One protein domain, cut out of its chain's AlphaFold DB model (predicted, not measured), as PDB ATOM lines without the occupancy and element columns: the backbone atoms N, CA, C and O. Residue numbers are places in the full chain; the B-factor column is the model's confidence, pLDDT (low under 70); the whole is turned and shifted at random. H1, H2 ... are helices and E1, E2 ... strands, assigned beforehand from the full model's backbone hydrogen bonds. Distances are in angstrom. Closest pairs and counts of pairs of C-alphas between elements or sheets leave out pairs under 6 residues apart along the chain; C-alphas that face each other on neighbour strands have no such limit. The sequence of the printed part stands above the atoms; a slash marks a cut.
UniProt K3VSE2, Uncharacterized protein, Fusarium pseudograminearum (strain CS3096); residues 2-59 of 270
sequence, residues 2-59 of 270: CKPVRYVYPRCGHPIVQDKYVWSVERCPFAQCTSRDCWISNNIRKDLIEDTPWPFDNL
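This is residues 2 to 59 of the 270 residues of an uncharacterized protein of Fusarium pseudograminearum (strain CS3096) (UniProt K3VSE2). With little regular structure, this flat domain has a small sheet, E2 E1 E3, from which two long loops, residues 9 to 23 and 35 to 49, swing out; the short helix H1 lies off the sheet, just after E2. The printed part has 58 residues, in order E1, E2, H1, E3; the sheet is mixed, and so is the class, with 19 residues in named elements. It is only just compact, close to loose: radius of gyration of the C-alphas 12.3 A, spans 34 by 27 by 14 A.

E1, residues 3 to 8, runs 15.1 A from C-alpha 3 at (182.742, 172.438, 115.463). E2 is residues 24 to 26, 6.5 A; H1 is residues 29 to 34, 8.6 A. E3, residues 50 to 53, 9.7 A, ends at C-alpha 53 (169.409, 173.695, 111.558).

Pairing along inner strand E1 is staggered. Its residues 3 to 5 pair with E2, an antiparallel hairpin at 119 degrees; N 5 and O 24 are 2.8 A apart, within hydrogen-bond range. Its residues 5 to 8 pair with parallel E3 at 45 degrees; N 6 and O 50 are within range at 2.8 A. H1, with every O i to N i+4 pair within range, is not on the sheet.

The C-alphas farthest apart, Cys 12 and Thr 34, are 34.8 A apart. The printed part has no cut; links E1 to E2 and H1 to E3 are long. pLDDT is under 70 at residues 18 to 21, 42 and 55 to 59.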
ATOM      1  N   CYS A   2     187.035 171.103 113.778       82.12
ATOM      2  CA  CYS A   2     185.718 170.516 114.041       82.12
ATOM      3  C   CYS A   2     184.921 171.442 114.959       82.12
ATOM      4  O   CYS A   2     185.522 172.165 115.759       82.12
ATOM      5  N   LYS A   3     183.600 171.449 114.814       84.25
ATOM      6  CA  LYS A   3     182.742 172.438 115.463       84.25
ATOM      7  C   LYS A   3     181.737 171.772 116.395       84.25
ATOM      8  O   LYS A   3     181.129 170.778 116.002       84.25
ATOM      9  N   PRO A   4     181.538 172.297 117.610       84.88
ATOM     10  CA  PRO A   4     180.431 171.878 118.447       84.88
ATOM     11  C   PRO A   4     179.145 172.552 117.964       84.88
ATOM     12  O   PRO A   4     179.044 173.779 117.925       84.88
ATOM     13  N   VAL A   5     178.163 171.740 117.600       86.19
ATOM     14  CA  VAL A   5     176.884 172.186 117.055       86.19
ATOM     15  C   VAL A   5     175.736 171.634 117.882       86.19
ATOM     16  O   VAL A   5     175.765 170.498 118.355       86.19
ATOM     17  N   ARG A   6     174.689 172.430 118.051       86.06
ATOM     18  CA  ARG A   6     173.417 171.983 118.599       86.06
ATOM     19  C   ARG A   6     172.386 172.029 117.494       86.06
ATOM     20  O   ARG A   6     172.127 173.077 116.909       86.06
ATOM     21  N   TYR A   7     171.780 170.882 117.233       84.50
ATOM     22  CA  TYR A   7     170.787 170.794 116.186       84.50
ATOM     23  C   TYR A   7     169.436 171.343 116.625       84.50
ATOM     24  O   TYR A   7     168.888 170.940 117.659       84.50
ATOM     25  N   VAL A   8     168.891 172.236 115.804       84.62
ATOM     26  CA  VAL A   8     167.612 172.900 116.042       84.62
ATOM     27  C   VAL A   8     166.611 172.641 114.919       84.62
ATOM     28  O   VAL A   8     166.969 172.430 113.759       84.62
ATOM     29  N   TYR A   9     165.325 172.682 115.263       81.94
ATOM     30  CA  TYR A   9     164.232 172.636 114.301       81.94
ATOM     31  C   TYR A   9     164.282 173.874 113.388       81.94
ATOM     32  O   TYR A   9     164.179 174.995 113.896       81.94
ATOM     33  N   PRO A  10     164.331 173.713 112.052       77.38
ATOM     34  CA  PRO A  10     164.466 174.838 111.120       77.38
ATOM     35  C   PRO A  10     163.355 175.891 111.229       77.38
ATOM     36  O   PRO A  10     163.582 177.067 110.971       77.38
ATOM     37  N   ARG A  11     162.140 175.475 111.616       75.94
ATOM     38  CA  ARG A  11     160.967 176.362 111.676       75.94
ATOM     39  C   ARG A  11     160.848 177.169 112.963       75.94
ATOM     40  O   ARG A  11     160.191 178.199 112.957       75.94
ATOM     41  N   CYS A  12     161.422 176.699 114.066       78.75
ATOM     42  CA  CYS A  12     161.175 177.293 115.379       78.75
ATOM     43  C   CYS A  12     162.426 177.479 116.240       78.75
ATOM     44  O   CYS A  12     162.314 178.005 117.342       78.75
ATOM     45  N   GLY A  13     163.600 177.040 115.776       77.25
ATOM     46  CA  GLY A  13     164.875 177.214 116.476       77.25
ATOM     47  C   GLY A  13     164.997 176.440 117.791       77.25
ATOM     48  O   GLY A  13     165.975 176.608 118.512       77.25
ATOM     49  N   HIS A  14     164.025 175.591 118.126       82.06
ATOM     50  CA  HIS A  14     164.095 174.770 119.326       82.06
ATOM     51  C   HIS A  14     165.076 173.612 119.139       82.06
ATOM     52  O   HIS A  14     165.134 173.051 118.044       82.06
ATOM     53  N   PRO A  15     165.821 173.217 120.184       79.06
ATOM     54  CA  PRO A  15     166.721 172.080 120.094       79.06
ATOM     55  C   PRO A  15     165.919 170.790 119.888       79.06
ATOM     56  O   PRO A  15     164.876 170.587 120.510       79.06
ATOM     57  N   ILE A  16     166.412 169.924 119.004       77.38
ATOM     58  CA  ILE A  16     165.769 168.637 118.686       77.38
ATOM     59  C   ILE A  16     165.824 167.698 119.893       77.38
ATOM     60  O   ILE A  16     164.898 166.932 120.148       77.38
ATOM     61  N   VAL A  17     166.888 167.808 120.689       73.12
ATOM     62  CA  VAL A  17     167.008 167.141 121.984       73.12
ATOM     63  C   VAL A  17     166.521 168.100 123.070       73.12
ATOM     64  O   VAL A  17     166.962 169.244 123.141       73.12
ATOM     65  N   GLN A  18     165.621 167.637 123.943       60.81
ATOM     66  CA  GLN A  18     165.041 168.464 125.017       60.81
ATOM     67  C   GLN A  18     166.087 168.972 126.025       60.81
ATOM     68  O   GLN A  18     165.841 169.940 126.751       60.81
ATOM     69  N   ASP A  19     167.256 168.335 126.076       65.50
ATOM     70  CA  ASP A  19     168.357 168.769 126.917       65.50
ATOM     71  C   ASP A  19     169.209 169.848 126.226       65.50
ATOM     72  O   ASP A  19     169.923 169.613 125.253       65.50
ATOM     73  N   LYS A  20     169.174 171.052 126.802       64.81
ATOM     74  CA  LYS A  20     169.950 172.229 126.385       64.81
ATOM     75  C   LYS A  20     171.469 172.068 126.503       64.81
ATOM     76  O   LYS A  20     172.188 172.958 126.043       64.81
ATOM     77  N   TYR A  21     171.935 171.036 127.202       67.31
ATOM     78  CA  TYR A  21     173.351 170.725 127.381       67.31
ATOM     79  C   TYR A  21     173.857 169.673 126.396       67.31
ATOM     80  O   TYR A  21     175.063 169.450 126.343       67.31
ATOM     81  N   VAL A  22     172.969 169.057 125.612       74.44
ATOM     82  CA  VAL A  22     173.356 168.091 124.588       74.44
ATOM     83  C   VAL A  22     173.731 168.838 123.311       74.44
ATOM     84  O   VAL A  22     172.971 169.659 122.795       74.44
ATOM     85  N   TRP A  23     174.932 168.555 122.822       82.19
ATOM     86  CA  TRP A  23     175.499 169.072 121.584       82.19
ATOM     87  C   TRP A  23     176.241 167.935 120.872       82.19
ATOM     88  O   TRP A  23     176.581 166.920 121.482       82.19
ATOM     89  N   SER A  24     176.466 168.106 119.578       78.94
ATOM     90  CA  SER A  24     177.120 167.147 118.690       78.94
ATOM     91  C   SER A  24     178.367 167.769 118.070       78.94
ATOM     92  O   SER A  24     178.494 168.989 117.991       78.94
ATOM     93  N   VAL A  25     179.302 166.941 117.608       82.12
ATOM     94  CA  VAL A  25     180.484 167.411 116.873       82.12
ATOM     95  C   VAL A  25     180.221 167.321 115.375       82.12
ATOM     96  O   VAL A  25     180.032 166.225 114.849       82.12
ATOM     97  N   GLU A  26     180.300 168.446 114.674       82.62
ATOM     98  CA  GLU A  26     180.420 168.463 113.222       82.62
ATOM     99  C   GLU A  26     181.893 168.291 112.832       82.62
ATOM    100  O   GLU A  26     182.780 169.049 113.260       82.62
ATOM    101  N   ARG A  27     182.174 167.245 112.046       77.88
ATOM    102  CA  ARG A  27     183.536 166.931 111.614       77.88
ATOM    103  C   ARG A  27     184.043 167.989 110.642       77.88
ATOM    104  O   ARG A  27     183.348 168.405 109.726       77.88
ATOM    105  N   CYS A  28     185.299 168.395 110.813       81.38
ATOM    106  CA  CYS A  28     185.961 169.225 109.809       81.38
ATOM    107  C   CYS A  28     186.258 168.426 108.528       81.38
ATOM    108  O   CYS A  28     186.405 167.205 108.620       81.38
ATOM    109  N   PRO A  29     186.462 169.091 107.373       78.56
ATOM    110  CA  PRO A  29     186.734 168.413 106.100       78.56
ATOM    111  C   PRO A  29     187.886 167.403 106.188       78.56
ATOM    112  O   PRO A  29     187.777 166.280 105.715       78.56
ATOM    113  N   PHE A  30     188.957 167.750 106.908       75.25
ATOM    114  CA  PHE A  30     190.089 166.847 107.127       75.25
ATOM    115  C   PHE A  30     189.702 165.561 107.880       75.25
ATOM    116  O   PHE A  30     190.123 164.468 107.507       75.25
ATOM    117  N   ALA A  31     188.888 165.676 108.932       79.75
ATOM    118  CA  ALA A  31     188.412 164.532 109.710       79.75
ATOM    119  C   ALA A  31     187.412 163.675 108.917       79.75
ATOM    120  O   ALA A  31     187.393 162.457 109.068       79.75
ATOM    121  N   GLN A  32     186.626 164.306 108.043       79.50
ATOM    122  CA  GLN A  32     185.703 163.623 107.142       79.50
ATOM    123  C   GLN A  32     186.453 162.804 106.081       79.50
ATOM    124  O   GLN A  32     186.154 161.629 105.908       79.50
ATOM    125  N   CYS A  33     187.487 163.372 105.450       76.50
ATOM    126  CA  CYS A  33     188.314 162.668 104.463       76.50
ATOM    127  C   CYS A  33     189.144 161.528 105.072       76.50
ATOM    128  O   CYS A  33     189.335 160.494 104.445       76.50
ATOM    129  N   THR A  34     189.653 161.708 106.294       78.06
ATOM    130  CA  THR A  34     190.552 160.730 106.936       78.06
ATOM    131  C   THR A  34     189.834 159.740 107.853       78.06
ATOM    132  O   THR A  34     190.497 158.908 108.471       78.06
ATOM    133  N   SER A  35     188.501 159.823 107.966       74.31
ATOM    134  CA  SER A  35     187.694 159.043 108.923       74.31
ATOM    135  C   SER A  35     188.257 159.077 110.353       74.31
ATOM    136  O   SER A  35     188.187 158.100 111.098       74.31
ATOM    137  N   ARG A  36     188.877 160.202 110.733       73.81
ATOM    138  CA  ARG A  36     189.471 160.396 112.058       73.81
ATOM    139  C   ARG A  36     188.492 161.087 112.989       73.81
ATOM    140  O   ARG A  36     187.737 161.970 112.586       73.81
ATOM    141  N   ASP A  37     188.561 160.712 114.260       76.44
ATOM    142  CA  ASP A  37     187.781 161.365 115.301       76.44
ATOM    143  C   ASP A  37     188.316 162.781 115.567       76.44
ATOM    144  O   ASP A  37     189.523 163.042 115.576       76.44
ATOM    145  N   CYS A  38     187.386 163.709 115.764       78.19
ATOM    146  CA  CYS A  38     187.680 165.078 116.152       78.19
ATOM    147  C   CYS A  38     187.882 165.162 117.664       78.19
ATOM    148  O   CYS A  38     187.038 164.695 118.424       78.19
ATOM    149  N   TRP A  39     188.949 165.830 118.102       72.31
ATOM    150  CA  TRP A  39     189.182 166.096 119.519       72.31
ATOM    151  C   TRP A  39     188.560 167.433 119.904       72.31
ATOM    152  O   TRP A  39     189.008 168.486 119.447       72.31
ATOM    153  N   ILE A  40     187.521 167.392 120.737       76.12
ATOM    154  CA  ILE A  40     186.915 168.576 121.345       76.12
ATOM    155  C   ILE A  40     186.801 168.329 122.853       76.12
ATOM    156  O   ILE A  40     186.531 167.211 123.278       76.12
ATOM    157  N   SER A  41     187.057 169.359 123.662       70.38
ATOM    158  CA  SER A  41     186.912 169.279 125.121       70.38
ATOM    159  C   SER A  41     185.460 168.994 125.505       70.38
ATOM    160  O   SER A  41     184.557 169.589 124.928       70.38
ATOM    161  N   ASN A  42     185.227 168.153 126.513       65.69
ATOM    162  CA  ASN A  42     183.881 167.881 127.031       65.69
ATOM    163  C   ASN A  42     183.233 169.113 127.689       65.69
ATOM    164  O   ASN A  42     182.016 169.289 127.646       65.69
ATOM    165  N   ASN A  43     184.042 170.006 128.265       73.38
ATOM    166  CA  ASN A  43     183.572 171.202 128.964       73.38
ATOM    167  C   ASN A  43     183.520 172.420 128.031       73.38
ATOM    168  O   ASN A  43     184.137 173.457 128.291       73.38
ATOM    169  N   ILE A  44     182.780 172.302 126.927       77.88
ATOM    170  CA  ILE A  44     182.568 173.424 126.008       77.88
ATOM    171  C   ILE A  44     181.649 174.444 126.666       77.88
ATOM    172  O   ILE A  44     180.574 174.126 127.180       77.88
ATOM    173  N   ARG A  45     182.063 175.710 126.632       78.44
ATOM    174  CA  ARG A  45     181.194 176.799 127.062       78.44
ATOM    175  C   ARG A  45     180.053 176.985 126.059       78.44
ATOM    176  O   ARG A  45     180.251 176.908 124.853       78.44
ATOM    177  N   LYS A  46     178.850 177.261 126.560       78.62
ATOM    178  CA  LYS A  46     177.624 177.336 125.744       78.62
ATOM    179  C   LYS A  46     177.664 178.383 124.629       78.62
ATOM    180  O   LYS A  46     176.945 178.236 123.656       78.62
ATOM    181  N   ASP A  47     178.461 179.431 124.790       79.19
ATOM    182  CA  ASP A  47     178.684 180.488 123.800       79.19
ATOM    183  C   ASP A  47     179.474 180.020 122.572       79.19
ATOM    184  O   ASP A  47     179.438 180.688 121.544       79.19
ATOM    185  N   LEU A  48     180.165 178.882 122.666       81.25
ATOM    186  CA  LEU A  48     180.922 178.297 121.560       81.25
ATOM    187  C   LEU A  48     180.118 177.255 120.771       81.25
ATOM    188  O   LEU A  48     180.605 176.788 119.748       81.25
ATOM    189  N   ILE A  49     178.930 176.875 121.249       85.00
ATOM    190  CA  ILE A  49     178.065 175.888 120.598       85.00
ATOM    191  C   ILE A  49     177.204 176.620 119.565       85.00
ATOM    192  O   ILE A  49     176.386 177.465 119.928       85.00
ATOM    193  N   GLU A  50     177.396 176.301 118.286       85.31
ATOM    194  CA  GLU A  50     176.633 176.898 117.185       85.31
ATOM    195  C   GLU A  50     175.254 176.224 117.070       85.31
ATOM    196  O   GLU A  50     175.152 174.997 117.090       85.31
ATOM    197  N   ASP A  51     174.181 177.011 116.957       83.81
ATOM    198  CA  ASP A  51     172.848 176.480 116.660       83.81
ATOM    199  C   ASP A  51     172.722 176.244 115.154       83.81
ATOM    200  O   ASP A  51     172.619 177.189 114.369       83.81
ATOM    201  N   THR A  52     172.722 174.974 114.760       81.88
ATOM    202  CA  THR A  52     172.688 174.560 113.355       81.88
ATOM    203  C   THR A  52     171.328 173.940 113.045       81.88
ATOM    204  O   THR A  52     170.868 173.071 113.794       81.88
ATOM    205  N   PRO A  53     170.641 174.356 111.965       81.38
ATOM    206  CA  PRO A  53     169.409 173.695 111.558       81.38
ATOM    207  C   PRO A  53     169.687 172.221 111.257       81.38
ATOM    208  O   PRO A  53     170.756 171.867 110.759       81.38
ATOM    209  N   TRP A  54     168.735 171.348 111.580       78.88
ATOM    210  CA  TRP A  54     168.868 169.930 111.256       78.88
ATOM    211  C   TRP A  54     169.123 169.735 109.750       78.88
ATOM    212  O   TRP A  54     168.349 170.260 108.951       78.88
ATOM    213  N   PRO A  55     170.166 168.981 109.356       68.50
ATOM    214  CA  PRO A  55     170.579 168.864 107.957       68.50
ATOM    215  C   PRO A  55     169.631 168.007 107.110       68.50
ATOM    216  O   PRO A  55     169.672 168.073 105.886       68.50
ATOM    217  N   PHE A  56     168.776 167.196 107.738       67.06
ATOM    218  CA  PHE A  56     167.803 166.377 107.026       67.06
ATOM    219  C   PHE A  56     166.449 167.091 107.017       67.06
ATOM    220  O   PHE A  56     165.763 167.138 108.031       67.06
ATOM    221  N   ASP A  57     166.026 167.610 105.864       57.09
ATOM    222  CA  ASP A  57     164.787 168.395 105.686       57.09
ATOM    223  C   ASP A  57     163.478 167.689 106.110       57.09
ATOM    224  O   ASP A  57     162.400 168.283 106.084       57.09
ATOM    225  N   ASN A  58     163.550 166.423 106.524       60.12
ATOM    226  CA  ASN A  58     162.417 165.579 106.871       60.12
ATOM    227  C   ASN A  58     162.512 165.072 108.319       60.12
ATOM    228  O   ASN A  58     162.564 163.870 108.578       60.12
ATOM    229  N   LEU A  59     162.514 165.992 109.293       63.88
ATOM    230  CA  LEU A  59     162.106 165.624 110.651       63.88
ATOM    231  C   LEU A  59     160.646 165.179 110.562       63.88
ATOM    232  O   LEU A  59     159.744 166.000 110.413       63.88
TER     233      LEU A  59